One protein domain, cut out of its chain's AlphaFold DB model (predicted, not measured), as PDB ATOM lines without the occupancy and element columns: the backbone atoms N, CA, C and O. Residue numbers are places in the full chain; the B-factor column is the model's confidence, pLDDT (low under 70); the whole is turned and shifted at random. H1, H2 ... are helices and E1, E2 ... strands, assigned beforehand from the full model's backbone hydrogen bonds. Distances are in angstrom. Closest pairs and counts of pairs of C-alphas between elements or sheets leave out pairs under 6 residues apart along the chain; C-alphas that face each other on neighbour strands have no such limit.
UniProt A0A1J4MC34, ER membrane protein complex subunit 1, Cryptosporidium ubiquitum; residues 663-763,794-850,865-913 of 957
ATOM      1  N   VAL A 663     -52.529 -18.354  30.770       74.62
ATOM      2  CA  VAL A 663     -51.583 -18.683  31.842       74.62
ATOM      3  C   VAL A 663     -51.658 -20.174  32.144       74.62
ATOM      4  O   VAL A 663     -52.745 -20.730  32.293       74.62
ATOM      5  N   TYR A 664     -50.496 -20.801  32.257       75.25
ATOM      6  CA  TYR A 664     -50.329 -22.229  32.467       75.25
ATOM      7  C   TYR A 664     -49.334 -22.463  33.602       75.25
ATOM      8  O   TYR A 664     -48.300 -21.805  33.688       75.25
ATOM      9  N   SER A 665     -49.633 -23.419  34.470       68.81
ATOM     10  CA  SER A 665     -48.749 -23.853  35.551       68.81
ATOM     11  C   SER A 665     -48.384 -25.323  35.372       68.81
ATOM     12  O   SER A 665     -49.013 -26.044  34.590       68.81
ATOM     13  N   ILE A 666     -47.370 -25.781  36.106       62.66
ATOM     14  CA  ILE A 666     -47.027 -27.204  36.152       62.66
ATOM     15  C   ILE A 666     -48.236 -27.984  36.700       62.66
ATOM     16  O   ILE A 666     -48.749 -27.633  37.764       62.66
ATOM     17  N   PRO A 667     -48.717 -29.030  36.006       54.78
ATOM     18  CA  PRO A 667     -49.717 -29.928  36.561       54.78
ATOM     19  C   PRO A 667     -49.106 -30.701  37.733       54.78
ATOM     20  O   PRO A 667     -48.086 -31.370  37.560       54.78
ATOM     21  N   GLU A 668     -49.741 -30.632  38.904       49.19
ATOM     22  CA  GLU A 668     -49.333 -31.379  40.097       49.19
ATOM     23  C   GLU A 668     -49.206 -32.881  39.758       49.19
ATOM     24  O   GLU A 668     -50.146 -33.527  39.287       49.19
ATOM     25  N   CYS A 669     -48.006 -33.435  39.932       48.56
ATOM     26  CA  CYS A 669     -47.772 -34.872  40.017       48.56
ATOM     27  C   CYS A 669     -46.938 -35.109  41.272       48.56
ATOM     28  O   CYS A 669     -45.710 -35.114  41.212       48.56
ATOM     29  N   ASP A 670     -47.610 -35.258  42.410       43.44
ATOM     30  CA  ASP A 670     -46.941 -35.404  43.709       43.44
ATOM     31  C   ASP A 670     -46.092 -36.680  43.813       43.44
ATOM     32  O   ASP A 670     -45.215 -36.764  44.665       43.44
ATOM     33  N   GLU A 671     -46.356 -37.673  42.958       43.41
ATOM     34  CA  GLU A 671     -45.717 -38.994  42.994       43.41
ATOM     35  C   GLU A 671     -44.634 -39.184  41.926       43.41
ATOM     36  O   GLU A 671     -43.881 -40.150  41.993       43.41
ATOM     37  N   CYS A 672     -44.520 -38.273  40.953       47.19
ATOM     38  CA  CYS A 672     -43.504 -38.378  39.913       47.19
ATOM     39  C   CYS A 672     -42.138 -38.014  40.509       47.19
ATOM     40  O   CYS A 672     -41.861 -36.830  40.728       47.19
ATOM     41  N   LYS A 673     -41.258 -38.996  40.734       50.53
ATOM     42  CA  LYS A 673     -39.849 -38.682  41.018       50.53
ATOM     43  C   LYS A 673     -39.192 -38.184  39.733       50.53
ATOM     44  O   LYS A 673     -39.480 -38.680  38.652       50.53
ATOM     45  N   SER A 674     -38.344 -37.168  39.827       49.25
ATOM     46  CA  SER A 674     -37.582 -36.644  38.693       49.25
ATOM     47  C   SER A 674     -36.113 -37.007  38.872       49.25
ATOM     48  O   SER A 674     -35.512 -36.604  39.868       49.25
ATOM     49  N   PHE A 675     -35.509 -37.715  37.917       53.06
ATOM     50  CA  PHE A 675     -34.052 -37.857  37.868       53.06
ATOM     51  C   PHE A 675     -33.440 -36.624  37.185       53.06
ATOM     52  O   PHE A 675     -33.670 -36.413  35.992       53.06
ATOM     53  N   PRO A 676     -32.657 -35.794  37.900       51.22
ATOM     54  CA  PRO A 676     -32.206 -34.517  37.364       51.22
ATOM     55  C   PRO A 676     -30.922 -34.621  36.529       51.22
ATOM     56  O   PRO A 676     -30.400 -33.586  36.146       51.22
ATOM     57  N   VAL A 677     -30.377 -35.810  36.246       52.03
ATOM     58  CA  VAL A 677     -29.004 -35.964  35.725       52.03
ATOM     59  C   VAL A 677     -28.970 -36.665  34.369       52.03
ATOM     60  O   VAL A 677     -29.534 -37.744  34.211       52.03
ATOM     61  N   ILE A 678     -28.239 -36.085  33.412       54.31
ATOM     62  CA  ILE A 678     -27.856 -36.720  32.145       54.31
ATOM     63  C   ILE A 678     -26.330 -36.796  32.096       54.31
ATOM     64  O   ILE A 678     -25.651 -35.795  32.320       54.31
ATOM     65  N   VAL A 679     -25.790 -37.977  31.799       48.66
ATOM     66  CA  VAL A 679     -24.348 -38.193  31.613       48.66
ATOM     67  C   VAL A 679     -24.060 -38.194  30.114       48.66
ATOM     68  O   VAL A 679     -24.593 -39.032  29.391       48.66
ATOM     69  N   ASN A 680     -23.258 -37.241  29.635       46.94
ATOM     70  CA  ASN A 680     -22.788 -37.222  28.245       46.94
ATOM     71  C   ASN A 680     -21.645 -38.245  28.030       46.94
ATOM     72  O   ASN A 680     -21.024 -38.686  28.997       46.94
ATOM     73  N   GLU A 681     -21.327 -38.577  26.775       44.28
ATOM     74  CA  GLU A 681     -20.267 -39.520  26.359       44.28
ATOM     75  C   GLU A 681     -18.878 -39.181  26.939       44.28
ATOM     76  O   GLU A 681     -18.063 -40.069  27.169       44.28
ATOM     77  N   GLU A 682     -18.623 -37.904  27.245       46.22
ATOM     78  CA  GLU A 682     -17.385 -37.417  27.875       46.22
ATOM     79  C   GLU A 682     -17.466 -37.369  29.425       46.22
ATOM     80  O   GLU A 682     -16.661 -36.702  30.067       46.22
ATOM     81  N   TYR A 683     -18.430 -38.058  30.056       44.75
ATOM     82  CA  TYR A 683     -18.715 -38.049  31.509       44.75
ATOM     83  C   TYR A 683     -19.130 -36.689  32.100       44.75
ATOM     84  O   TYR A 683     -19.219 -36.533  33.322       44.75
ATOM     85  N   ASN A 684     -19.449 -35.708  31.254       49.97
ATOM     86  CA  ASN A 684     -20.004 -34.433  31.695       49.97
ATOM     87  C   ASN A 684     -21.456 -34.617  32.160       49.97
ATOM     88  O   ASN A 684     -22.313 -35.081  31.405       49.97
ATOM     89  N   ILE A 685     -21.720 -34.254  33.419       53.16
ATOM     90  CA  ILE A 685     -23.052 -34.272  34.029       53.16
ATOM     91  C   ILE A 685     -23.775 -32.972  33.658       53.16
ATOM     92  O   ILE A 685     -23.381 -31.893  34.103       53.16
ATOM     93  N   VAL A 686     -24.838 -33.080  32.859       56.34
ATOM     94  CA  VAL A 686     -25.772 -31.981  32.585       56.34
ATOM     95  C   VAL A 686     -27.010 -32.188  33.446       56.34
ATOM     96  O   VAL A 686     -27.688 -33.212  33.337       56.34
ATOM     97  N   ASN A 687     -27.314 -31.212  34.300       60.03
ATOM     98  CA  ASN A 687     -28.489 -31.281  35.156       60.03
ATOM     99  C   ASN A 687     -29.723 -30.743  34.417       60.03
ATOM    100  O   ASN A 687     -29.714 -29.604  33.948       60.03
ATOM    101  N   LYS A 688     -30.802 -31.527  34.344       64.56
ATOM    102  CA  LYS A 688     -32.134 -31.038  33.962       64.56
ATOM    103  C   LYS A 688     -32.610 -30.049  35.032       64.56
ATOM    104  O   LYS A 688     -32.494 -30.322  36.227       64.56
ATOM    105  N   PHE A 689     -33.131 -28.899  34.612       65.44
ATOM    106  CA  PHE A 689     -33.706 -27.923  35.534       65.44
ATOM    107  C   PHE A 689     -35.174 -28.280  35.787       65.44
ATOM    108  O   PHE A 689     -36.056 -27.878  35.031       65.44
ATOM    109  N   ASP A 690     -35.424 -29.081  36.824       62.47
ATOM    110  CA  ASP A 690     -36.779 -29.350  37.310       62.47
ATOM    111  C   ASP A 690     -37.094 -28.410  38.474       62.47
ATOM    112  O   ASP A 690     -36.513 -28.514  39.559       62.47
ATOM    113  N   TYR A 691     -37.969 -27.438  38.226       64.50
ATOM    114  CA  TYR A 691     -38.337 -26.426  39.206       64.50
ATOM    115  C   TYR A 691     -39.859 -26.368  39.337       64.50
ATOM    116  O   TYR A 691     -40.544 -26.055  38.367       64.50
ATOM    117  N   PRO A 692     -40.423 -26.648  40.523       57.91
ATOM    118  CA  PRO A 692     -41.868 -26.803  40.693       57.91
ATOM    119  C   PRO A 692     -42.650 -25.482  40.647       57.91
ATOM    120  O   PRO A 692     -43.878 -25.504  40.663       57.91
ATOM    121  N   TYR A 693     -41.964 -24.339  40.571       68.06
ATOM    122  CA  TYR A 693     -42.562 -23.005  40.636       68.06
ATOM    123  C   TYR A 693     -42.466 -22.260  39.296       68.06
ATOM    124  O   TYR A 693     -42.134 -21.079  39.258       68.06
ATOM    125  N   PHE A 694     -42.736 -22.945  38.180       74.00
ATOM    126  CA  PHE A 694     -42.836 -22.303  36.864       74.00
ATOM    127  C   PHE A 694     -44.253 -21.829  36.548       74.00
ATOM    128  O   PHE A 694     -45.231 -22.564  36.713       74.00
ATOM    129  N   LEU A 695     -44.333 -20.622  35.993       77.19
ATOM    130  CA  LEU A 695     -45.534 -20.065  35.389       77.19
ATOM    131  C   LEU A 695     -45.256 -19.744  33.917       77.19
ATOM    132  O   LEU A 695     -44.423 -18.899  33.609       77.19
ATOM    133  N   GLY A 696     -45.951 -20.418  33.007       83.12
ATOM    134  CA  GLY A 696     -45.871 -20.167  31.573       83.12
ATOM    135  C   GLY A 696     -47.006 -19.269  31.104       83.12
ATOM    136  O   GLY A 696     -48.156 -19.450  31.503       83.12
ATOM    137  N   VAL A 697     -46.701 -18.309  30.239       84.81
ATOM    138  CA  VAL A 697     -47.679 -17.367  29.691       84.81
ATOM    139  C   VAL A 697     -47.524 -17.305  28.184       84.81
ATOM    140  O   VAL A 697     -46.412 -17.149  27.685       84.81
ATOM    141  N   VAL A 698     -48.641 -17.397  27.464       85.81
ATOM    142  CA  VAL A 698     -48.694 -17.123  26.023       85.81
ATOM    143  C   VAL A 698     -49.681 -15.998  25.761       85.81
ATOM    144  O   VAL A 698     -50.784 -16.001  26.310       85.81
ATOM    145  N   THR A 699     -49.290 -15.040  24.925       86.81
ATOM    146  CA  THR A 699     -50.124 -13.882  24.579       86.81
ATOM    147  C   THR A 699     -50.638 -13.959  23.145       86.81
ATOM    148  O   THR A 699     -50.058 -14.625  22.282       86.81
ATOM    149  N   SER A 700     -51.736 -13.254  22.866       82.50
ATOM    150  CA  SER A 700     -52.298 -13.122  21.509       82.50
ATOM    151  C   SER A 700     -51.325 -12.499  20.502       82.50
ATOM    152  O   SER A 700     -51.407 -12.812  19.315       82.50
ATOM    153  N   LYS A 701     -50.345 -11.705  20.957       84.44
ATOM    154  CA  LYS A 701     -49.243 -11.178  20.128       84.44
ATOM    155  C   LYS A 701     -48.077 -12.161  19.952       84.44
ATOM    156  O   LYS A 701     -46.969 -11.746  19.614       84.44
ATOM    157  N   LYS A 702     -48.316 -13.465  20.140       85.75
ATOM    158  CA  LYS A 702     -47.344 -14.550  19.910       85.75
ATOM    159  C   LYS A 702     -46.123 -14.503  20.837       85.75
ATOM    160  O   LYS A 702     -45.080 -15.059  20.503       85.75
ATOM    161  N   LYS A 703     -46.233 -13.842  21.994       86.81
ATOM    162  CA  LYS A 703     -45.169 -13.802  23.004       86.81
ATOM    163  C   LYS A 703     -45.324 -14.980  23.958       86.81
ATOM    164  O   LYS A 703     -46.436 -15.280  24.392       86.81
ATOM    165  N   VAL A 704     -44.212 -15.619  24.293       86.38
ATOM    166  CA  VAL A 704     -44.128 -16.705  25.271       86.38
ATOM    167  C   VAL A 704     -43.217 -16.255  26.396       86.38
ATOM    168  O   VAL A 704     -42.095 -15.830  26.134       86.38
ATOM    169  N   PHE A 705     -43.683 -16.378  27.633       86.62
ATOM    170  CA  PHE A 705     -42.927 -16.034  28.832       86.62
ATOM    171  C   PHE A 705     -42.904 -17.213  29.803       86.62
ATOM    172  O   PHE A 705     -43.924 -17.879  29.991       86.62
ATOM    173  N   LEU A 706     -41.764 -17.446  30.449       83.06
ATOM    174  CA  LEU A 706     -41.654 -18.323  31.614       83.06
ATOM    175  C   LEU A 706     -41.219 -17.480  32.805       83.06
ATOM    176  O   LEU A 706     -40.146 -16.881  32.777       83.06
ATOM    177  N   PHE A 707     -42.041 -17.450  33.845       79.88
ATOM    178  CA  PHE A 707     -41.754 -16.782  35.104       79.88
ATOM    179  C   PHE A 707     -41.460 -17.802  36.198       79.88
ATOM    180  O   PHE A 707     -42.025 -18.901  36.219       79.88
ATOM    181  N   ASN A 708     -40.637 -17.398  37.154       75.00
ATOM    182  CA  ASN A 708     -40.673 -17.972  38.484       75.00
ATOM    183  C   ASN A 708     -41.948 -17.471  39.175       75.00
ATOM    184  O   ASN A 708     -42.140 -16.268  39.357       75.00
ATOM    185  N   SER A 709     -42.845 -18.390  39.528       70.69
ATOM    186  CA  SER A 709     -44.136 -18.037  40.105       70.69
ATOM    187  C   SER A 709     -43.963 -17.338  41.456       70.69
ATOM    188  O   SER A 709     -44.662 -16.378  41.741       70.69
ATOM    189  N   ILE A 710     -42.979 -17.708  42.276       70.25
ATOM    190  CA  ILE A 710     -42.839 -17.127  43.616       70.25
ATOM    191  C   ILE A 710     -42.392 -15.666  43.544       70.25
ATOM    192  O   ILE A 710     -43.114 -14.802  44.026       70.25
ATOM    193  N   ASN A 711     -41.244 -15.375  42.932       72.38
ATOM    194  CA  ASN A 711     -40.645 -14.031  42.959       72.38
ATOM    195  C   ASN A 711     -41.003 -13.154  41.741       72.38
ATOM    196  O   ASN A 711     -40.707 -11.962  41.750       72.38
ATOM    197  N   GLY A 712     -41.631 -13.719  40.705       72.25
ATOM    198  CA  GLY A 712     -42.015 -12.993  39.493       72.25
ATOM    199  C   GLY A 712     -40.869 -12.753  38.508       72.25
ATOM    200  O   GLY A 712     -41.063 -12.043  37.520       72.25
ATOM    201  N   ASN A 713     -39.686 -13.336  38.733       75.94
ATOM    202  CA  ASN A 713     -38.559 -13.212  37.815       75.94
ATOM    203  C   ASN A 713     -38.897 -13.826  36.458       75.94
ATOM    204  O   ASN A 713     -39.398 -14.949  36.372       75.94
ATOM    205  N   LEU A 714     -38.565 -13.106  35.390       78.50
ATOM    206  CA  LEU A 714     -38.673 -13.608  34.031       78.50
ATOM    207  C   LEU A 714     -37.462 -14.492  33.709       78.50
ATOM    208  O   LEU A 714     -36.336 -14.008  33.631       78.50
ATOM    209  N   LEU A 715     -37.709 -15.783  33.506       74.81
ATOM    210  CA  LEU A 715     -36.691 -16.796  33.213       74.81
ATOM    211  C   LEU A 715     -36.477 -16.980  31.707       74.81
ATOM    212  O   LEU A 715     -35.385 -17.333  31.270       74.81
ATOM    213  N   TYR A 716     -37.520 -16.747  30.910       80.50
ATOM    214  CA  TYR A 716     -37.476 -16.856  29.454       80.50
ATOM    215  C   TYR A 716     -38.523 -15.961  28.813       80.50
ATOM    216  O   TYR A 716     -39.659 -15.912  29.280       80.50
ATOM    217  N   SER A 717     -38.166 -15.339  27.695       83.75
ATOM    218  CA  SER A 717     -39.112 -14.672  26.808       83.75
ATOM    219  C   SER A 717     -38.731 -14.902  25.355       83.75
ATOM    220  O   SER A 717     -37.569 -14.710  24.997       83.75
ATOM    221  N   SER A 718     -39.705 -15.237  24.517       82.75
ATOM    222  CA  SER A 718     -39.507 -15.378  23.075       82.75
ATOM    223  C   SER A 718     -40.758 -14.980  22.299       82.75
ATOM    224  O   SER A 718     -41.866 -14.951  22.842       82.75
ATOM    225  N   PHE A 719     -40.571 -14.664  21.023       83.69
ATOM    226  CA  PHE A 719     -41.650 -14.481  20.062       83.69
ATOM    227  C   PHE A 719     -41.753 -15.737  19.207       83.69
ATOM    228  O   PHE A 719     -40.761 -16.168  18.619       83.69
ATOM    229  N   LEU A 720     -42.955 -16.301  19.096       83.88
ATOM    230  CA  LEU A 720     -43.190 -17.384  18.148       83.88
ATOM    231  C   LEU A 720     -43.030 -16.861  16.708       83.88
ATOM    232  O   LEU A 720     -43.343 -15.691  16.441       83.88
ATOM    233  N   PRO A 721     -42.590 -17.719  15.768       81.00
ATOM    234  CA  PRO A 721     -42.484 -17.378  14.354       81.00
ATOM    235  C   PRO A 721     -43.755 -16.729  13.794       81.00
ATOM    236  O   PRO A 721     -44.880 -17.048  14.196       81.00
ATOM    237  N   ARG A 722     -43.589 -15.816  12.831       81.62
ATOM    238  CA  ARG A 722     -44.710 -15.061  12.243       81.62
ATOM    239  C   ARG A 722     -45.734 -15.977  11.594       81.62
ATOM    240  O   ARG A 722     -46.919 -15.660  11.612       81.62
ATOM    241  N   GLU A 723     -45.279 -17.101  11.070       83.62
ATOM    242  CA  GLU A 723     -46.067 -18.101  10.377       83.62
ATOM    243  C   GLU A 723     -46.963 -18.906  11.325       83.62
ATOM    244  O   GLU A 723     -47.875 -19.580  10.848       83.62
ATOM    245  N   PHE A 724     -46.729 -18.857  12.641       84.94
ATOM    246  CA  PHE A 724     -47.511 -19.612  13.616       84.94
ATOM    247  C   PHE A 724     -48.763 -18.839  14.010       84.94
ATOM    248  O   PHE A 724     -48.711 -17.673  14.402       84.94
ATOM    249  N   GLU A 725     -49.900 -19.499  13.917       84.56
ATOM    250  CA  GLU A 725     -51.229 -18.971  14.164       84.56
ATOM    251  C   GLU A 725     -51.901 -19.718  15.325       84.56
ATOM    252  O   GLU A 725     -51.539 -20.862  15.632       84.56
ATOM    253  N   PRO A 726     -52.866 -19.068  16.003       76.50
ATOM    254  CA  PRO A 726     -53.640 -19.696  17.065       76.50
ATOM    255  C   PRO A 726     -54.447 -20.917  16.562       76.50
ATOM    256  O   PRO A 726     -54.720 -21.029  15.368       76.50
ATOM    257  N   PRO A 727     -54.894 -21.813  17.465       75.00
ATOM    258  CA  PRO A 727     -54.809 -21.701  18.922       75.00
ATOM    259  C   PRO A 727     -53.406 -22.013  19.451       75.00
ATOM    260  O   PRO A 727     -52.840 -23.060  19.147       75.00
ATOM    261  N   PHE A 728     -52.877 -21.122  20.292       80.56
ATOM    262  CA  PHE A 728     -51.658 -21.392  21.048       80.56
ATOM    263  C   PHE A 728     -52.018 -22.134  22.331       80.56
ATOM    264  O   PHE A 728     -52.857 -21.661  23.100       80.56
ATOM    265  N   LYS A 729     -51.385 -23.279  22.583       79.56
ATOM    266  CA  LYS A 729     -51.482 -23.964  23.880       79.56
ATOM    267  C   LYS A 729     -50.091 -24.220  24.411       79.56
ATOM    268  O   LYS A 729     -49.218 -24.643  23.661       79.56
ATOM    269  N   LEU A 730     -49.903 -23.980  25.702       78.62
ATOM    270  CA  LEU A 730     -48.651 -24.241  26.398       78.62
ATOM    271  C   LEU A 730     -48.886 -25.324  27.445       78.62
ATOM    272  O   LEU A 730     -49.853 -25.291  28.201       78.62
ATOM    273  N   HIS A 731     -47.992 -26.297  27.486       77.31
ATOM    274  CA  HIS A 731     -48.006 -27.363  28.467       77.31
ATOM    275  C   HIS A 731     -46.626 -27.473  29.109       77.31
ATOM    276  O   HIS A 731     -45.627 -27.633  28.412       77.31
ATOM    277  N   ILE A 732     -46.568 -27.394  30.438       73.50
ATOM    278  CA  ILE A 732     -45.323 -27.516  31.204       73.50
ATOM    279  C   ILE A 732     -45.261 -28.924  31.799       73.50
ATOM    280  O   ILE A 732     -46.200 -29.362  32.462       73.50
ATOM    281  N   PHE A 733     -44.163 -29.637  31.569       72.38
ATOM    282  CA  PHE A 733     -43.926 -31.001  32.033       72.38
ATOM    283  C   PHE A 733     -42.510 -31.118  32.612       72.38
ATOM    284  O   PHE A 733     -41.565 -31.428  31.886       72.38
ATOM    285  N   GLN A 734     -42.363 -30.910  33.927       71.25
ATOM    286  CA  GLN A 734     -41.052 -30.857  34.598       71.25
ATOM    287  C   GLN A 734     -40.133 -29.832  33.900       71.25
ATOM    288  O   GLN A 734     -40.465 -28.652  33.836       71.25
ATOM    289  N   ASN A 735     -39.026 -30.292  33.311       71.12
ATOM    290  CA  ASN A 735     -38.040 -29.487  32.594       71.12
ATOM    291  C   ASN A 735     -38.367 -29.250  31.102       71.12
ATOM    292  O   ASN A 735     -37.519 -28.723  30.385       71.12
ATOM    293  N   ILE A 736     -39.533 -29.691  30.613       77.69
ATOM    294  CA  ILE A 736     -39.946 -29.586  29.204       77.69
ATOM    295  C   ILE A 736     -41.176 -28.683  29.100       77.69
ATOM    296  O   ILE A 736     -42.180 -28.922  29.770       77.69
ATOM    297  N   VAL A 737     -41.142 -27.690  28.216       81.44
ATOM    298  CA  VAL A 737     -42.307 -26.870  27.856       81.44
ATOM    299  C   VAL A 737     -42.682 -27.153  26.409       81.44
ATOM    300  O   VAL A 737     -41.875 -26.959  25.506       81.44
ATOM    301  N   LEU A 738     -43.912 -27.609  26.187       85.44
ATOM    302  CA  LEU A 738     -44.484 -27.875  24.872       85.44
ATOM    303  C   LEU A 738     -45.439 -26.750  24.491       85.44
ATOM    304  O   LEU A 738     -46.390 -26.473  25.220       85.44
ATOM    305  N   ILE A 739     -45.229 -26.151  23.328       86.38
ATOM    306  CA  ILE A 739     -46.108 -25.136  22.755       86.38
ATOM    307  C   ILE A 739     -46.655 -25.692  21.447       86.38
ATOM    308  O   ILE A 739     -45.891 -26.091  20.567       86.38
ATOM    309  N   THR A 740     -47.976 -25.730  21.314       86.19
ATOM    310  CA  THR A 740     -48.648 -26.139  20.079       86.19
ATOM    311  C   THR A 740     -49.249 -24.924  19.385       86.19
ATOM    312  O   THR A 740     -49.717 -23.986  20.035       86.19
ATOM    313  N   SER A 741     -49.190 -24.922  18.056       85.94
ATOM    314  CA  SER A 741     -49.748 -23.877  17.195       85.94
ATOM    315  C   SER A 741     -50.100 -24.443  15.816       85.94
ATOM    316  O   SER A 741     -49.907 -25.635  15.554       85.94
ATOM    317  N   TYR A 742     -50.613 -23.597  14.926       83.75
ATOM    318  CA  TYR A 742     -50.900 -23.946  13.539       83.75
ATOM    319  C   TYR A 742     -49.994 -23.168  12.585       83.75
ATOM    320  O   TYR A 742     -49.847 -21.960  12.720       83.75
ATOM    321  N   HIS A 743     -49.375 -23.825  11.607       83.94
ATOM    322  CA  HIS A 743     -48.527 -23.140  10.636       83.94
ATOM    323  C   HIS A 743     -49.358 -22.641   9.451       83.94
ATOM    324  O   HIS A 743     -49.816 -23.436   8.633       83.94
ATOM    325  N   SER A 744     -49.474 -21.322   9.300       81.62
ATOM    326  CA  SER A 744     -50.259 -20.641   8.254       81.62
ATOM    327  C   SER A 744     -49.939 -21.108   6.825       81.62
ATOM    328  O   SER A 744     -50.843 -21.470   6.076       81.62
ATOM    329  N   TYR A 745     -48.654 -21.152   6.452       76.06
ATOM    330  CA  TYR A 745     -48.227 -21.539   5.098       76.06
ATOM    331  C   TYR A 745     -48.496 -23.018   4.769       76.06
ATOM    332  O   TYR A 745     -49.141 -23.327   3.770       76.06
ATOM    333  N   TYR A 746     -48.019 -23.938   5.613       74.56
ATOM    334  CA  TYR A 746     -48.133 -25.379   5.367       74.56
ATOM    335  C   TYR A 746     -49.481 -25.974   5.773       74.56
ATOM    336  O   TYR A 746     -49.751 -27.123   5.438       74.56
ATOM    337  N   LYS A 747     -50.323 -25.217   6.485       78.00
ATOM    338  CA  LYS A 747     -51.636 -25.660   6.970       78.00
ATOM    339  C   LYS A 747     -51.580 -26.928   7.835       78.00
ATOM    340  O   LYS A 747     -52.503 -27.742   7.819       78.00
ATOM    341  N   ILE A 748     -50.512 -27.073   8.617       78.94
ATOM    342  CA  ILE A 748     -50.273 -28.208   9.521       78.94
ATOM    343  C   ILE A 748     -49.908 -27.722  10.928       78.94
ATOM    344  O   ILE A 748     -49.401 -26.606  11.078       78.94
ATOM    345  N   PRO A 749     -50.120 -28.537  11.971       81.19
ATOM    346  CA  PRO A 749     -49.685 -28.234  13.318       81.19
ATOM    347  C   PRO A 749     -48.174 -28.060  13.435       81.19
ATOM    348  O   PRO A 749     -47.374 -28.801  12.853       81.19
ATOM    349  N   ALA A 750     -47.803 -27.091  14.259       81.06
ATOM    350  CA  ALA A 750     -46.435 -26.794  14.625       81.06
ATOM    351  C   ALA A 750     -46.247 -26.981  16.129       81.06
ATOM    352  O   ALA A 750     -47.084 -26.568  16.937       81.06
ATOM    353  N   PHE A 751     -45.121 -27.588  16.488       82.12
ATOM    354  CA  PHE A 751     -44.701 -27.781  17.865       82.12
ATOM    355  C   PHE A 751     -43.414 -27.007  18.120       82.12
ATOM    356  O   PHE A 751     -42.474 -27.083  17.326       82.12
ATOM    357  N   VAL A 752     -43.364 -26.313  19.253       82.88
ATOM    358  CA  VAL A 752     -42.134 -25.763  19.827       82.88
ATOM    359  C   VAL A 752     -41.906 -26.438  21.163       82.88
ATOM    360  O   VAL A 752     -42.819 -26.534  21.982       82.88
ATOM    361  N   ILE A 753     -40.692 -26.922  21.374       81.06
ATOM    362  CA  ILE A 753     -40.282 -27.592  22.599       81.06
ATOM    363  C   ILE A 753     -39.121 -26.826  23.203       81.06
ATOM    364  O   ILE A 753     -38.121 -26.581  22.533       81.06
ATOM    365  N   LEU A 754     -39.269 -26.460  24.473       81.06
ATOM    366  CA  LEU A 754     -38.213 -25.871  25.284       81.06
ATOM    367  C   LEU A 754     -37.750 -26.912  26.302       81.06
ATOM    368  O   LEU A 754     -38.557 -27.377  27.108       81.06
ATOM    369  N   GLU A 755     -36.468 -27.260  26.290       75.75
ATOM    370  CA  GLU A 755     -35.829 -28.081  27.322       75.75
ATOM    371  C   GLU A 755     -34.947 -27.198  28.213       75.75
ATOM    372  O   GLU A 755     -34.098 -26.445  27.729       75.75
ATOM    373  N   LEU A 756     -35.165 -27.274  29.528       75.88
ATOM    374  CA  LEU A 756     -34.495 -26.438  30.522       75.88
ATOM    375  C   LEU A 756     -33.391 -27.221  31.250       75.88
ATOM    376  O   LEU A 756     -33.621 -28.312  31.784       75.88
ATOM    377  N   PHE A 757     -32.197 -26.631  31.324       69.62
ATOM    378  CA  PHE A 757     -30.991 -27.208  31.924       69.62
ATOM    379  C   PHE A 757     -30.337 -26.244  32.920       69.62
ATOM    380  O   PHE A 757     -30.394 -25.025  32.768       69.62
ATOM    381  N   GLN A 758     -29.668 -26.791  33.932       65.75
ATOM    382  CA  GLN A 758     -28.868 -26.035  34.890       65.75
ATOM    383  C   GLN A 758     -27.382 -26.181  34.550       65.75
ATOM    384  O   GLN A 758     -26.848 -27.291  34.563       65.75
ATOM    385  N   PHE A 759     -26.685 -25.068  34.297       56.59
ATOM    386  CA  PHE A 759     -25.231 -25.109  34.133       56.59
ATOM    387  C   PHE A 759     -24.547 -25.380  35.477       56.59
ATOM    388  O   PHE A 759     -24.662 -24.594  36.421       56.59
ATOM    389  N   ILE A 760     -23.763 -26.457  35.546       51.75
ATOM    390  CA  ILE A 760     -22.664 -26.554  36.504       51.75
ATOM    391  C   ILE A 760     -21.463 -25.959  35.777       51.75
ATOM    392  O   ILE A 760     -20.988 -26.527  34.797       51.75
ATOM    393  N   LYS A 761     -21.007 -24.778  36.203       44.38
ATOM    394  CA  LYS A 761     -19.749 -24.208  35.707       44.38
ATOM    395  C   LYS A 761     -18.671 -25.277  35.923       44.38
ATOM    396  O   LYS A 761     -18.539 -25.757  37.047       44.38
ATOM    397  N   GLU A 762     -17.965 -25.689  34.870       39.22
ATOM    398  CA  GLU A 762     -16.791 -26.552  35.009       39.22
ATOM    399  C   GLU A 762     -15.781 -25.814  35.892       39.22
ATOM    400  O   GLU A 762     -15.017 -24.966  35.428       39.22
ATOM    401  N   GLU A 763     -15.789 -26.102  37.191       36.47
ATOM    402  CA  GLU A 763     -14.639 -25.829  38.030       36.47
ATOM    403  C   GLU A 763     -13.542 -26.766  37.530       36.47
ATOM    404  O   GLU A 763     -13.456 -27.940  37.891       36.47
ATOM    405  N   PRO A 794     -27.689 -19.680  36.300       56.78
ATOM    406  CA  PRO A 794     -28.168 -19.428  34.948       56.78
ATOM    407  C   PRO A 794     -28.835 -20.688  34.386       56.78
ATOM    408  O   PRO A 794     -28.217 -21.757  34.325       56.78
ATOM    409  N   ILE A 795     -30.115 -20.553  34.035       65.56
ATOM    410  CA  ILE A 795     -30.887 -21.591  33.358       65.56
ATOM    411  C   ILE A 795     -30.525 -21.499  31.881       65.56
ATOM    412  O   ILE A 795     -30.625 -20.436  31.272       65.56
ATOM    413  N   HIS A 796     -30.096 -22.613  31.307       70.06
ATOM    414  CA  HIS A 796     -29.905 -22.728  29.871       70.06
ATOM    415  C   HIS A 796     -31.141 -23.364  29.261       70.06
ATOM    416  O   HIS A 796     -31.541 -24.454  29.665       70.06
ATOM    417  N   ILE A 797     -31.747 -22.681  28.298       70.69
ATOM    418  CA  ILE A 797     -32.966 -23.134  27.634       70.69
ATOM    419  C   ILE A 797     -32.604 -23.461  26.197       70.69
ATOM    420  O   ILE A 797     -32.038 -22.631  25.486       70.69
ATOM    421  N   GLN A 798     -32.900 -24.686  25.783       72.06
ATOM    422  CA  GLN A 798     -32.735 -25.124  24.406       72.06
ATOM    423  C   GLN A 798     -34.103 -25.222  23.751       72.06
ATOM    424  O   GLN A 798     -35.012 -25.847  24.286       72.06
ATOM    425  N   GLU A 799     -34.236 -24.590  22.592       71.25
ATOM    426  CA  GLU A 799     -35.466 -24.575  21.814       71.25
ATOM    427  C   GLU A 799     -35.332 -25.504  20.608       71.25
ATOM    428  O   GLU A 799     -34.308 -25.530  19.925       71.25
ATOM    429  N   THR A 800     -36.372 -26.282  20.330       70.38
ATOM    430  CA  THR A 800     -36.492 -27.084  19.115       70.38
ATOM    431  C   THR A 800     -37.900 -26.955  18.561       70.38
ATOM    432  O   THR A 800     -38.881 -27.223  19.248       70.38
ATOM    433  N   SER A 801     -37.993 -26.548  17.297       69.81
ATOM    434  CA  SER A 801     -39.252 -26.391  16.572       69.81
ATOM    435  C   SER A 801     -39.363 -27.441  15.473       69.81
ATOM    436  O   SER A 801     -38.398 -27.698  14.756       69.81
ATOM    437  N   PHE A 802     -40.539 -28.037  15.301       70.50
ATOM    438  CA  PHE A 802     -40.796 -28.968  14.203       70.50
ATOM    439  C   PHE A 802     -42.234 -28.867  13.704       70.50
ATOM    440  O   PHE A 802     -43.178 -28.641  14.464       70.50
ATOM    441  N   LEU A 803     -42.390 -29.060  12.393       64.75
ATOM    442  CA  LEU A 803     -43.696 -29.224  11.774       64.75
ATOM    443  C   LEU A 803     -44.064 -30.685  11.746       64.75
ATOM    444  O   LEU A 803     -43.299 -31.535  11.284       64.75
ATOM    445  N   TYR A 804     -45.273 -30.959  12.197       66.56
ATOM    446  CA  TYR A 804     -45.784 -32.303  12.219       66.56
ATOM    447  C   TYR A 804     -46.895 -32.418  11.186       66.56
ATOM    448  O   TYR A 804     -47.913 -31.738  11.277       66.56
ATOM    449  N   ASN A 805     -46.692 -33.274  10.179       65.38
ATOM    450  CA  ASN A 805     -47.676 -33.491   9.120       65.38
ATOM    451  C   ASN A 805     -48.880 -34.286   9.665       65.38
ATOM    452  O   ASN A 805     -48.934 -35.514   9.537       65.38
ATOM    453  N   TYR A 806     -49.775 -33.577  10.349       69.69
ATOM    454  CA  TYR A 806     -51.061 -34.020  10.877       69.69
ATOM    455  C   TYR A 806     -52.115 -33.059  10.349       69.69
ATOM    456  O   TYR A 806     -52.016 -31.859  10.539       69.69
ATOM    457  N   GLU A 807     -53.101 -33.562   9.626       66.75
ATOM    458  CA  GLU A 807     -53.993 -32.713   8.823       66.75
ATOM    459  C   GLU A 807     -55.047 -31.967   9.663       66.75
ATOM    460  O   GLU A 807     -55.806 -31.149   9.145       66.75
ATOM    461  N   LEU A 808     -55.105 -32.237  10.970       74.81
ATOM    462  CA  LEU A 808     -56.095 -31.696  11.897       74.81
ATOM    463  C   LEU A 808     -55.438 -30.811  12.968       74.81
ATOM    464  O   LEU A 808     -54.271 -31.013  13.301       74.81
ATOM    465  N   PRO A 809     -56.159 -29.828  13.537       74.88
ATOM    466  CA  PRO A 809     -55.649 -29.037  14.654       74.88
ATOM    467  C   PRO A 809     -55.417 -29.907  15.897       74.88
ATOM    468  O   PRO A 809     -56.080 -30.924  16.096       74.88
ATOM    469  N   ILE A 810     -54.484 -29.495  16.758       80.31
ATOM    470  CA  ILE A 810     -54.210 -30.196  18.016       80.31
ATOM    471  C   ILE A 810     -55.145 -29.668  19.105       80.31
ATOM    472  O   ILE A 810     -54.984 -28.565  19.641       80.31
ATOM    473  N   ASP A 811     -56.122 -30.488  19.471       77.69
ATOM    474  CA  ASP A 811     -57.116 -30.131  20.475       77.69
ATOM    475  C   ASP A 811     -56.671 -30.520  21.891       77.69
ATOM    476  O   ASP A 811     -56.915 -29.778  22.846       77.69
ATOM    477  N   TYR A 812     -55.913 -31.603  22.030       77.44
ATOM    478  CA  TYR A 812     -55.348 -32.044  23.302       77.44
ATOM    479  C   TYR A 812     -53.916 -32.561  23.124       77.44
ATOM    480  O   TYR A 812     -53.575 -33.149  22.097       77.44
ATOM    481  N   SER A 813     -53.081 -32.372  24.149       81.00
ATOM    482  CA  SER A 813     -51.738 -32.953  24.224       81.00
ATOM    483  C   SER A 813     -51.303 -33.225  25.663       81.00
ATOM    484  O   SER A 813     -51.644 -32.470  26.575       81.00
ATOM    485  N   ILE A 814     -50.547 -34.304  25.866       81.81
ATOM    486  CA  ILE A 814     -49.971 -34.711  27.152       81.81
ATOM    487  C   ILE A 814     -48.622 -35.407  26.940       81.81
ATOM    488  O   ILE A 814     -48.341 -35.889  25.850       81.81
ATOM    489  N   ILE A 815     -47.792 -35.497  27.978       80.69
ATOM    490  CA  ILE A 815     -46.595 -36.344  27.985       80.69
ATOM    491  C   ILE A 815     -46.849 -37.593  28.832       80.69
ATOM    492  O   ILE A 815     -47.474 -37.499  29.891       80.69
ATOM    493  N   SER A 816     -46.368 -38.749  28.368       84.12
ATOM    494  CA  SER A 816     -46.429 -40.012  29.110       84.12
ATOM    495  C   SER A 816     -45.726 -39.909  30.467       84.12
ATOM    496  O   SER A 816     -44.618 -39.379  30.551       84.12
ATOM    497  N   ARG A 817     -46.338 -40.462  31.516       77.31
ATOM    498  CA  ARG A 817     -45.816 -40.451  32.890       77.31
ATOM    499  C   ARG A 817     -45.541 -41.863  33.397       77.31
ATOM    500  O   ARG A 817     -46.371 -42.747  33.198       77.31
ATOM    501  N   THR A 818     -44.419 -42.038  34.082       75.50
ATOM    502  CA  THR A 818     -44.014 -43.270  34.781       75.50
ATOM    503  C   THR A 818     -43.683 -42.932  36.238       75.50
ATOM    504  O   THR A 818     -43.600 -41.750  36.584       75.50
ATOM    505  N   ALA A 819     -43.607 -43.932  37.116       68.94
ATOM    506  CA  ALA A 819     -43.543 -43.728  38.566       68.94
ATOM    507  C   ALA A 819     -42.271 -42.977  39.006       68.94
ATOM    508  O   ALA A 819     -42.325 -42.013  39.766       68.94
ATOM    509  N   GLU A 820     -41.126 -43.385  38.473       66.19
ATOM    510  CA  GLU A 820     -39.802 -42.834  38.758       66.19
ATOM    511  C   GLU A 820     -39.310 -41.874  37.658       66.19
ATOM    512  O   GLU A 820     -38.221 -41.312  37.771       66.19
ATOM    513  N   SER A 821     -40.090 -41.694  36.581       67.75
ATOM    514  CA  SER A 821     -39.740 -40.880  35.406       67.75
ATOM    515  C   SER A 821     -38.350 -41.196  34.815       67.75
ATOM    516  O   SER A 821     -37.700 -40.307  34.254       67.75
ATOM    517  N   ILE A 822     -37.894 -42.444  34.950       67.75
ATOM    518  CA  ILE A 822     -36.639 -42.978  34.398       67.75
ATOM    519  C   ILE A 822     -36.831 -43.297  32.916       67.75
ATOM    520  O   ILE A 822     -35.946 -43.055  32.093       67.75
ATOM    521  N   THR A 823     -37.986 -43.868  32.581       72.00
ATOM    522  CA  THR A 823     -38.326 -44.274  31.218       72.00
ATOM    523  C   THR A 823     -38.444 -43.063  30.289       72.00
ATOM    524  O   THR A 823     -38.866 -41.980  30.697       72.00
ATOM    525  N   SER A 824     -38.086 -43.249  29.013       73.75
ATOM    526  CA  SER A 824     -38.193 -42.197  28.000       73.75
ATOM    527  C   SER A 824     -39.630 -41.704  27.846       73.75
ATOM    528  O   SER A 824     -40.593 -42.434  28.074       73.75
ATOM    529  N   LYS A 825     -39.791 -40.450  27.441       78.25
ATOM    530  CA  LYS A 825     -41.096 -39.794  27.337       78.25
ATOM    531  C   LYS A 825     -41.686 -39.908  25.928       78.25
ATOM    532  O   LYS A 825     -40.972 -39.962  24.932       78.25
ATOM    533  N   ILE A 826     -43.011 -39.898  25.828       82.69
ATOM    534  CA  ILE A 826     -43.748 -39.738  24.570       82.69
ATOM    535  C   ILE A 826     -44.678 -38.540  24.715       82.69
ATOM    536  O   ILE A 826     -45.480 -38.486  25.647       82.69
ATOM    537  N   ILE A 827     -44.604 -37.604  23.771       83.94
ATOM    538  CA  ILE A 827     -45.612 -36.555  23.609       83.94
ATOM    539  C   ILE A 827     -46.778 -37.152  22.836       83.94
ATOM    540  O   ILE A 827     -46.614 -37.533  21.682       83.94
ATOM    541  N   LEU A 828     -47.942 -37.228  23.464       86.75
ATOM    542  CA  LEU A 828     -49.188 -37.725  22.892       86.75
ATOM    543  C   LEU A 828     -50.102 -36.547  22.572       86.75
ATOM    544  O   LEU A 828     -50.270 -35.655  23.402       86.75
ATOM    545  N   PHE A 829     -50.722 -36.546  21.401       85.69
ATOM    546  CA  PHE A 829     -51.621 -35.479  20.969       85.69
ATOM    547  C   PHE A 829     -52.671 -35.993  19.986       85.69
ATOM    548  O   PHE A 829     -52.560 -37.089  19.437       85.69
ATOM    549  N   GLY A 830     -53.709 -35.196  19.758       85.50
ATOM    550  CA  GLY A 830     -54.709 -35.488  18.739       85.50
ATOM    551  C   GLY A 830     -55.760 -34.393  18.601       85.50
ATOM    552  O   GLY A 830     -55.627 -33.317  19.191       85.50
ATOM    553  N   SER A 831     -56.791 -34.679  17.808       82.50
ATOM    554  CA  SER A 831     -57.916 -33.781  17.544       82.50
ATOM    555  C   SER A 831     -59.226 -34.385  18.043       82.50
ATOM    556  O   SER A 831     -59.436 -35.590  17.951       82.50
ATOM    557  N   GLU A 832     -60.166 -33.543  18.474       80.69
ATOM    558  CA  GLU A 832     -61.542 -33.969  18.773       80.69
ATOM    559  C   GLU A 832     -62.309 -34.416  17.519       80.69
ATOM    560  O   GLU A 832     -63.374 -35.032  17.601       80.69
ATOM    561  N   LYS A 833     -61.773 -34.119  16.330       77.50
ATOM    562  CA  LYS A 833     -62.382 -34.472  15.043       77.50
ATOM    563  C   LYS A 833     -62.063 -35.893  14.585       77.50
ATOM    564  O   LYS A 833     -62.715 -36.364  13.654       77.50
ATOM    565  N   ASN A 834     -61.106 -36.579  15.209       75.38
ATOM    566  CA  ASN A 834     -60.752 -37.947  14.850       75.38
ATOM    567  C   ASN A 834     -60.621 -38.864  16.070       75.38
ATOM    568  O   ASN A 834     -60.641 -38.449  17.227       75.38
ATOM    569  N   ASN A 835     -60.490 -40.150  15.776       74.06
ATOM    570  CA  ASN A 835     -60.296 -41.216  16.746       74.06
ATOM    571  C   ASN A 835     -58.834 -41.693  16.767       74.06
ATOM    572  O   ASN A 835     -58.562 -42.875  16.959       74.06
ATOM    573  N   ILE A 836     -57.878 -40.795  16.500       79.44
ATOM    574  CA  ILE A 836     -56.457 -41.142  16.424       79.44
ATOM    575  C   ILE A 836     -55.671 -40.267  17.392       79.44
ATOM    576  O   ILE A 836     -55.635 -39.042  17.262       79.44
ATOM    577  N   ILE A 837     -54.988 -40.918  18.331       83.19
ATOM    578  CA  ILE A 837     -53.967 -40.296  19.174       83.19
ATOM    579  C   ILE A 837     -52.614 -40.599  18.532       83.19
ATOM    580  O   ILE A 837     -52.277 -41.763  18.309       83.19
ATOM    581  N   GLU A 838     -51.843 -39.564  18.222       85.94
ATOM    582  CA  GLU A 838     -50.482 -39.694  17.703       85.94
ATOM    583  C   GLU A 838     -49.455 -39.413  18.807       85.94
ATOM    584  O   GLU A 838     -49.725 -38.682  19.759       85.94
ATOM    585  N   GLY A 839     -48.287 -40.044  18.701       84.44
ATOM    586  CA  GLY A 839     -47.216 -39.996  19.686       84.44
ATOM    587  C   GLY A 839     -45.855 -39.703  19.055       84.44
ATOM    588  O   GLY A 839     -45.475 -40.358  18.081       84.44
ATOM    589  N   ILE A 840     -45.111 -38.758  19.639       79.75
ATOM    590  CA  ILE A 840     -43.716 -38.445  19.301       79.75
ATOM    591  C   ILE A 840     -42.816 -38.910  20.460       79.75
ATOM    592  O   ILE A 840     -42.920 -38.350  21.554       79.75
ATOM    593  N   PRO A 841     -41.943 -39.916  20.270       77.12
ATOM    594  CA  PRO A 841     -40.979 -40.339  21.292       77.12
ATOM    595  C   PRO A 841     -39.863 -39.311  21.565       77.12
ATOM    596  O   PRO A 841     -39.444 -38.588  20.665       77.12
ATOM    597  N   GLU A 842     -39.315 -39.310  22.786       75.38
ATOM    598  CA  GLU A 842     -38.281 -38.374  23.283       75.38
ATOM    599  C   GLU A 842     -37.039 -38.284  22.402       75.38
ATOM    600  O   GLU A 842     -36.543 -37.188  22.152       75.38
ATOM    601  N   LYS A 843     -36.596 -39.400  21.811       68.31
ATOM    602  CA  LYS A 843     -35.475 -39.409  20.853       68.31
ATOM    603  C   LYS A 843     -35.658 -38.447  19.667       68.31
ATOM    604  O   LYS A 843     -34.681 -38.032  19.033       68.31
ATOM    605  N   LEU A 844     -36.901 -38.105  19.327       70.00
ATOM    606  CA  LEU A 844     -37.210 -37.226  18.205       70.00
ATOM    607  C   LEU A 844     -37.157 -35.746  18.560       70.00
ATOM    608  O   LEU A 844     -36.877 -34.944  17.672       70.00
ATOM    609  N   PHE A 845     -37.411 -35.406  19.822       69.31
ATOM    610  CA  PHE A 845     -37.547 -34.022  20.255       69.31
ATOM    611  C   PHE A 845     -36.513 -33.561  21.280       69.31
ATOM    612  O   PHE A 845     -36.442 -32.363  21.536       69.31
ATOM    613  N   THR A 846     -35.716 -34.466  21.853       66.69
ATOM    614  CA  THR A 846     -34.644 -34.060  22.764       66.69
ATOM    615  C   THR A 846     -33.615 -33.192  22.044       66.69
ATOM    616  O   THR A 846     -33.203 -33.479  20.912       66.69
ATOM    617  N   THR A 847     -33.187 -32.124  22.710       56.09
ATOM    618  CA  THR A 847     -32.284 -31.114  22.156       56.09
ATOM    619  C   THR A 847     -30.807 -31.488  22.322       56.09
ATOM    620  O   THR A 847     -29.942 -30.874  21.704       56.09
ATOM    621  N   LEU A 848     -30.496 -32.558  23.067       54.81
ATOM    622  CA  LEU A 848     -29.134 -33.060  23.321       54.81
ATOM    623  C   LEU A 848     -28.529 -33.886  22.177       54.81
ATOM    624  O   LEU A 848     -27.623 -34.695  22.385       54.81
ATOM    625  N   ARG A 849     -29.008 -33.701  20.947       48.66
ATOM    626  CA  ARG A 849     -28.423 -34.382  19.792       48.66
ATOM    627  C   ARG A 849     -26.992 -33.881  19.586       48.66
ATOM    628  O   ARG A 849     -26.798 -32.667  19.497       48.66
ATOM    629  N   PRO A 850     -25.991 -34.770  19.449       37.59
ATOM    630  CA  PRO A 850     -24.666 -34.338  19.045       37.59
ATOM    631  C   PRO A 850     -24.796 -33.618  17.701       37.59
ATOM    632  O   PRO A 850     -25.290 -34.173  16.715       37.59
ATOM    633  N   PRO A 865     -35.085 -28.079   4.892       31.64
ATOM    634  CA  PRO A 865     -36.173 -27.357   5.532       31.64
ATOM    635  C   PRO A 865     -35.900 -27.322   7.039       31.64
ATOM    636  O   PRO A 865     -35.485 -28.324   7.624       31.64
ATOM    637  N   ILE A 866     -36.172 -26.176   7.669       44.25
ATOM    638  CA  ILE A 866     -36.073 -25.927   9.123       44.25
ATOM    639  C   ILE A 866     -36.922 -26.932   9.942       44.25
ATOM    640  O   ILE A 866     -36.826 -27.009  11.162       44.25
ATOM    641  N   TYR A 867     -37.712 -27.772   9.270       43.69
ATOM    642  CA  TYR A 867     -38.688 -28.676   9.843       43.69
ATOM    643  C   TYR A 867     -38.409 -30.134   9.434       43.69
ATOM    644  O   TYR A 867     -38.446 -30.475   8.252       43.69
ATOM    645  N   GLN A 868     -38.156 -31.017  10.407       46.22
ATOM    646  CA  GLN A 868     -38.056 -32.464  10.168       46.22
ATOM    647  C   GLN A 868     -39.458 -33.083  10.039       46.22
ATOM    648  O   GLN A 868     -40.148 -33.277  11.036       46.22
ATOM    649  N   THR A 869     -39.881 -33.456   8.828       41.69
ATOM    650  CA  THR A 869     -41.060 -34.319   8.630       41.69
ATOM    651  C   THR A 869     -40.761 -35.738   9.110       41.69
ATOM    652  O   THR A 869     -40.078 -36.500   8.428       41.69
ATOM    653  N   ILE A 870     -41.290 -36.120  10.274       52.12
ATOM    654  CA  ILE A 870     -41.139 -37.476  10.817       52.12
ATOM    655  C   ILE A 870     -42.398 -38.284  10.480       52.12
ATOM    656  O   ILE A 870     -43.457 -38.106  11.083       52.12
ATOM    657  N   LEU A 871     -42.315 -39.146   9.463       48.22
ATOM    658  CA  LEU A 871     -43.402 -40.056   9.068       48.22
ATOM    659  C   LEU A 871     -43.181 -41.492   9.574       48.22
ATOM    660  O   LEU A 871     -44.150 -42.158   9.926       48.22
ATOM    661  N   SER A 872     -41.930 -41.958   9.662       44.12
ATOM    662  CA  SER A 872     -41.583 -43.369   9.907       44.12
ATOM    663  C   SER A 872     -41.555 -43.805  11.378       44.12
ATOM    664  O   SER A 872     -41.544 -45.000  11.646       44.12
ATOM    665  N   GLU A 873     -41.542 -42.871  12.332       55.47
ATOM    666  CA  GLU A 873     -41.408 -43.175  13.770       55.47
ATOM    667  C   GLU A 873     -42.666 -42.839  14.591       55.47
ATOM    668  O   GLU A 873     -42.619 -42.748  15.818       55.47
ATOM    669  N   ARG A 874     -43.799 -42.624  13.913       65.75
ATOM    670  CA  ARG A 874     -45.060 -42.237  14.552       65.75
ATOM    671  C   ARG A 874     -45.658 -43.402  15.320       65.75
ATOM    672  O   ARG A 874     -45.881 -44.471  14.753       65.75
ATOM    673  N   ILE A 875     -46.015 -43.159  16.574       72.44
ATOM    674  CA  ILE A 875     -46.841 -44.087  17.342       72.44
ATOM    675  C   ILE A 875     -48.292 -43.638  17.166       72.44
ATOM    676  O   ILE A 875     -48.612 -42.491  17.466       72.44
ATOM    677  N   LYS A 876     -49.166 -44.499  16.638       78.75
ATOM    678  CA  LYS A 876     -50.590 -44.182  16.457       78.75
ATOM    679  C   LYS A 876     -51.452 -45.137  17.264       78.75
ATOM    680  O   LYS A 876     -51.329 -46.351  17.122       78.75
ATOM    681  N   PHE A 877     -52.365 -44.578  18.045       78.25
ATOM    682  CA  PHE A 877     -53.391 -45.314  18.769       78.25
ATOM    683  C   PHE A 877     -54.740 -44.981  18.148       78.25
ATOM    684  O   PHE A 877     -55.159 -43.823  18.147       78.25
ATOM    685  N   SER A 878     -55.399 -45.992  17.584       74.31
ATOM    686  CA  SER A 878     -56.782 -45.858  17.130       74.31
ATOM    687  C   SER A 878     -57.701 -46.102  18.317       74.31
ATOM    688  O   SER A 878     -57.684 -47.187  18.895       74.31
ATOM    689  N   THR A 879     -58.478 -45.095  18.678       65.19
ATOM    690  CA  THR A 879     -59.510 -45.181  19.705       65.19
ATOM    691  C   THR A 879     -60.831 -45.599  19.065       65.19
ATOM    692  O   THR A 879     -61.063 -45.419  17.863       65.19
ATOM    693  N   LYS A 880     -61.740 -46.173  19.856       61.25
ATOM    694  CA  LYS A 880     -63.068 -46.580  19.347       61.25
ATOM    695  C   LYS A 880     -63.992 -45.395  19.035       61.25
ATOM    696  O   LYS A 880     -65.053 -45.580  18.446       61.25
ATOM    697  N   PHE A 881     -63.604 -44.190  19.445       58.88
ATOM    698  CA  PHE A 881     -64.409 -42.973  19.417       58.88
ATOM    699  C   PHE A 881     -63.532 -41.727  19.279       58.88
ATOM    700  O   PHE A 881     -62.340 -41.770  19.574       58.88
ATOM    701  N   ASN A 882     -64.130 -40.601  18.898       66.38
ATOM    702  CA  ASN A 882     -63.432 -39.320  18.880       66.38
ATOM    703  C   ASN A 882     -63.118 -38.841  20.301       66.38
ATOM    704  O   ASN A 882     -64.012 -38.748  21.149       66.38
ATOM    705  N   ASN A 883     -61.850 -38.537  20.560       68.62
ATOM    706  CA  ASN A 883     -61.382 -38.226  21.906       68.62
ATOM    707  C   ASN A 883     -61.560 -36.740  22.198       68.62
ATOM    708  O   ASN A 883     -61.211 -35.902  21.383       68.62
ATOM    709  N   LYS A 884     -62.050 -36.405  23.387       71.88
ATOM    710  CA  LYS A 884     -62.147 -35.024  23.869       71.88
ATOM    711  C   LYS A 884     -60.921 -34.637  24.689       71.88
ATOM    712  O   LYS A 884     -60.439 -33.510  24.652       71.88
ATOM    713  N   ARG A 885     -60.418 -35.579  25.487       75.00
ATOM    714  CA  ARG A 885     -59.285 -35.358  26.383       75.00
ATOM    715  C   ARG A 885     -58.544 -36.656  26.634       75.00
ATOM    716  O   ARG A 885     -59.143 -37.725  26.642       75.00
ATOM    717  N   ILE A 886     -57.254 -36.542  26.910       76.88
ATOM    718  CA  ILE A 886     -56.414 -37.661  27.324       76.88
ATOM    719  C   ILE A 886     -55.726 -37.341  28.649       76.88
ATOM    720  O   ILE A 886     -55.428 -36.182  28.946       76.88
ATOM    721  N   PHE A 887     -55.473 -38.379  29.436       78.44
ATOM    722  CA  PHE A 887     -54.738 -38.313  30.691       78.44
ATOM    723  C   PHE A 887     -53.691 -39.420  30.733       78.44
ATOM    724  O   PHE A 887     -53.933 -40.513  30.235       78.44
ATOM    725  N   SER A 888     -52.545 -39.153  31.351       79.69
ATOM    726  CA  SER A 888     -51.465 -40.121  31.510       79.69
ATOM    727  C   SER A 888     -51.105 -40.250  32.984       79.69
ATOM    728  O   SER A 888     -50.962 -39.236  33.671       79.69
ATOM    729  N   PHE A 889     -50.958 -41.491  33.446       74.56
ATOM    730  CA  PHE A 889     -50.624 -41.848  34.821       74.56
ATOM    731  C   PHE A 889     -49.427 -42.788  34.867       74.56
ATOM    732  O   PHE A 889     -49.257 -43.602  33.949       74.56
ATOM    733  N   PRO A 890     -48.635 -42.717  35.949       70.75
ATOM    734  CA  PRO A 890     -47.667 -43.758  36.231       70.75
ATOM    735  C   PRO A 890     -48.382 -45.107  36.366       70.75
ATOM    736  O   PRO A 890     -49.441 -45.213  36.985       70.75
ATOM    737  N   HIS A 891     -47.815 -46.147  35.760       77.00
ATOM    738  CA  HIS A 891     -48.176 -47.517  36.094       77.00
ATOM    739  C   HIS A 891     -47.387 -47.946  37.342       77.00
ATOM    740  O   HIS A 891     -46.358 -47.361  37.666       77.00
ATOM    741  N   THR A 892     -47.806 -49.027  38.003       72.75
ATOM    742  CA  THR A 892     -46.978 -49.723  39.010       72.75
ATOM    743  C   THR A 892     -45.638 -50.236  38.462       72.75
ATOM    744  O   THR A 892     -44.759 -50.586  39.240       72.75
ATOM    745  N   TYR A 893     -45.495 -50.308  37.135       78.06
ATOM    746  CA  TYR A 893     -44.289 -50.723  36.424       78.06
ATOM    747  C   TYR A 893     -43.669 -49.473  35.806       78.06
ATOM    748  O   TYR A 893     -44.359 -48.733  35.106       78.06
ATOM    749  N   GLU A 894     -42.384 -49.241  36.041       78.75
ATOM    750  CA  GLU A 894     -41.679 -48.065  35.537       78.75
ATOM    751  C   GLU A 894     -41.571 -48.054  34.009       78.75
ATOM    752  O   GLU A 894     -41.543 -46.987  33.398       78.75
ATOM    753  N   SER A 895     -41.559 -49.220  33.359       81.25
ATOM    754  CA  SER A 895     -41.528 -49.303  31.894       81.25
ATOM    755  C   SER A 895     -42.864 -48.947  31.227       81.25
ATOM    756  O   SER A 895     -42.912 -48.776  30.004       81.25
ATOM    757  N   LYS A 896     -43.947 -48.825  32.010       84.75
ATOM    758  CA  LYS A 896     -45.310 -48.595  31.522       84.75
ATOM    759  C   LYS A 896     -45.883 -47.257  31.984       84.75
ATOM    760  O   LYS A 896     -45.697 -46.806  33.110       84.75
ATOM    761  N   SER A 897     -46.699 -46.671  31.120       84.25
ATOM    762  CA  SER A 897     -47.579 -45.546  31.423       84.25
ATOM    763  C   SER A 897     -49.019 -45.935  31.109       84.25
ATOM    764  O   SER A 897     -49.285 -46.555  30.081       84.25
ATOM    765  N   LYS A 898     -49.968 -45.576  31.973       81.62
ATOM    766  CA  LYS A 898     -51.397 -45.744  31.688       81.62
ATOM    767  C   LYS A 898     -51.916 -44.497  30.988       81.62
ATOM    768  O   LYS A 898     -51.735 -43.390  31.488       81.62
ATOM    769  N   LEU A 899     -52.579 -44.666  29.852       83.06
ATOM    770  CA  LEU A 899     -53.237 -43.599  29.106       83.06
ATOM    771  C   LEU A 899     -54.747 -43.798  29.180       83.06
ATOM    772  O   LEU A 899     -55.267 -44.810  28.727       83.06
ATOM    773  N   VAL A 900     -55.455 -42.814  29.715       79.00
ATOM    774  CA  VAL A 900     -56.918 -42.788  29.749       79.00
ATOM    775  C   VAL A 900     -57.391 -41.799  28.694       79.00
ATOM    776  O   VAL A 900     -57.112 -40.602  28.792       79.00
ATOM    777  N   SER A 901     -58.098 -42.296  27.686       75.44
ATOM    778  CA  SER A 901     -58.783 -41.472  26.699       75.44
ATOM    779  C   SER A 901     -60.241 -41.274  27.084       75.44
ATOM    780  O   SER A 901     -60.950 -42.235  27.383       75.44
ATOM    781  N   ILE A 902     -60.691 -40.024  27.058       69.44
ATOM    782  CA  ILE A 902     -62.052 -39.619  27.393       69.44
ATOM    783  C   ILE A 902     -62.674 -38.975  26.157       69.44
ATOM    784  O   ILE A 902     -62.222 -37.924  25.700       69.44
ATOM    785  N   GLY A 903     -63.710 -39.602  25.607       59.91
ATOM    786  CA  GLY A 903     -64.561 -39.047  24.558       59.91
ATOM    787  C   GLY A 903     -65.648 -38.151  25.143       59.91
ATOM    788  O   GLY A 903     -65.726 -37.951  26.353       59.91
ATOM    789  N   PHE A 904     -66.531 -37.613  24.298       52.59
ATOM    790  CA  PHE A 904     -67.749 -36.936  24.787       52.59
ATOM    791  C   PHE A 904     -68.530 -37.839  25.721       52.59
ATOM    792  O   PHE A 904     -68.966 -37.452  26.804       52.59
ATOM    793  N   ASN A 905     -68.632 -39.062  25.234       47.81
ATOM    794  CA  ASN A 905     -69.439 -40.093  25.759       47.81
ATOM    795  C   ASN A 905     -68.626 -41.397  25.589       47.81
ATOM    796  O   ASN A 905     -69.037 -42.287  24.883       47.81
ATOM    797  N   SER A 906     -67.427 -41.543  26.135       51.31
ATOM    798  CA  SER A 906     -66.771 -42.865  26.170       51.31
ATOM    799  C   SER A 906     -65.479 -42.777  26.951       51.31
ATOM    800  O   SER A 906     -64.888 -41.702  27.058       51.31
ATOM    801  N   LEU A 907     -65.028 -43.904  27.490       62.47
ATOM    802  CA  LEU A 907     -63.736 -44.002  28.150       62.47
ATOM    803  C   LEU A 907     -63.004 -45.232  27.634       62.47
ATOM    804  O   LEU A 907     -63.584 -46.308  27.512       62.47
ATOM    805  N   GLU A 908     -61.727 -45.063  27.327       66.38
ATOM    806  CA  GLU A 908     -60.845 -46.144  26.906       66.38
ATOM    807  C   GLU A 908     -59.517 -46.023  27.642       66.38
ATOM    808  O   GLU A 908     -59.005 -44.922  27.853       66.38
ATOM    809  N   VAL A 909     -58.972 -47.161  28.057       73.44
ATOM    810  CA  VAL A 909     -57.728 -47.240  28.818       73.44
ATOM    811  C   VAL A 909     -56.725 -48.006  27.986       73.44
ATOM    812  O   VAL A 909     -57.004 -49.113  27.530       73.44
ATOM    813  N   PHE A 910     -55.553 -47.417  27.807       78.12
ATOM    814  CA  PHE A 910     -54.435 -48.008  27.099       78.12
ATOM    815  C   PHE A 910     -53.249 -48.136  28.043       78.12
ATOM    816  O   PHE A 910     -52.994 -47.267  28.877       78.12
ATOM    817  N   GLU A 911     -52.474 -49.194  27.854       83.75
ATOM    818  CA  GLU A 911     -51.126 -49.275  28.397       83.75
ATOM    819  C   GLU A 911     -50.138 -48.860  27.311       83.75
ATOM    820  O   GLU A 911     -50.147 -49.376  26.192       83.75
ATOM    821  N   LEU A 912     -49.283 -47.908  27.650       82.94
ATOM    822  CA  LEU A 912     -48.199 -47.426  26.817       82.94
ATOM    823  C   LEU A 912     -46.888 -47.941  27.384       82.94
ATOM    824  O   LEU A 912     -46.657 -47.850  28.585       82.94
ATOM    825  N   CYS A 913     -46.007 -48.420  26.516       84.38
ATOM    826  CA  CYS A 913     -44.632 -48.751  26.876       84.38
ATOM    827  C   CYS A 913     -43.736 -47.774  26.114       84.38
ATOM    828  O   CYS A 913     -43.502 -47.993  24.922       84.38
TER     829      CYS A 913
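What this domain is: This is residues 663 to 763, 794 to 850 and 865 to 913 of the 957 residues of the protein "ER membrane protein complex subunit 1" of Cryptosporidium ubiquitum (UniProt A0A1J4MC34). Two sandwiches of strands sit side by side: in one, the sheet E1 E4 E5 E6 covers part of a larger, twisted sheet of E2, E3, E7, E8, E9 and E10; in the other, the sheets E11 E12 E13 E14 and E15 E16 E17 are face to face. They meet where E7 and E8 come near E11, and short H1 grazes one sheet of each. The printed part has 207 residues, with seventeen named strands in number order and one named helix, H1, between E13 and E14; neighbour strands are antiparallel and the class is mostly strand. The whole is compact, with a radius of gyration of the C-alphas of 17.1 A and spans of 55 by 43 by 35 A.

Where its parts are: E1 is residues 663 to 665, from C-alpha 663 at (-51.583, -18.683, 31.842); E2 is 677 to 679, E3 685 to 688, E4 694 to 699, E5 703 to 708 and E6 714 to 719. E7, 724 to 733, 21.9 A long, bends by 84 degrees at residue 727. E8 is 736 to 743, 21.4 A; E9, 748 to 758, 33.3 A; E10, 795 to 803, 26.2 A. E11 is 812 to 815, E12 826 to 830, E13 836 to 841, H1 842 to 845 and E14 875 to 878. E15 is 883 to 890, 20.6 A; E16, 897 to 903; E17, 906 to 912, to C-alpha 912 at (-48.199, -47.426, 26.817).

How they stand to each other: The four sheets make a stack of sheets, face to face in pairs. In the branched sheet, E3 and E8 lie on one side of E9 and E10 on the other side; N 752 and O 739 of E9 and E8, 2.9 A, and N 753 and O 800 of E9 and E10, 2.8 A, are within hydrogen-bond range. E4 E5 E6, E7 E8 E9, E11 E12 E13 and E15 E16 E17 are meanders, each strand the antiparallel neighbour of the one before. The closest C-alphas of E1 and E7 are those of Tyr 664 and Leu 730, 6.6 A; of E11 and E15, Tyr 812 and Arg 885, 6.0 A; of E7 and E11, Phe 733 and Ile 815, 7.2 A. H1 is too short for an O i to N i+4 pair; its one O i to N i+3 pair is within range.

The domain as a whole: The C-alphas farthest apart, of Glu 763 and Asn 905, are 57.9 A apart. Residues 764 to 793 and 851 to 864 are cut out, with gaps of 15.3 A and 19.1 A between C-alphas. Of the links printed whole, E1 to E2 is long. Mean pLDDT of the printed part is 70.5; 77 residues are under 70, among them 665 to 693.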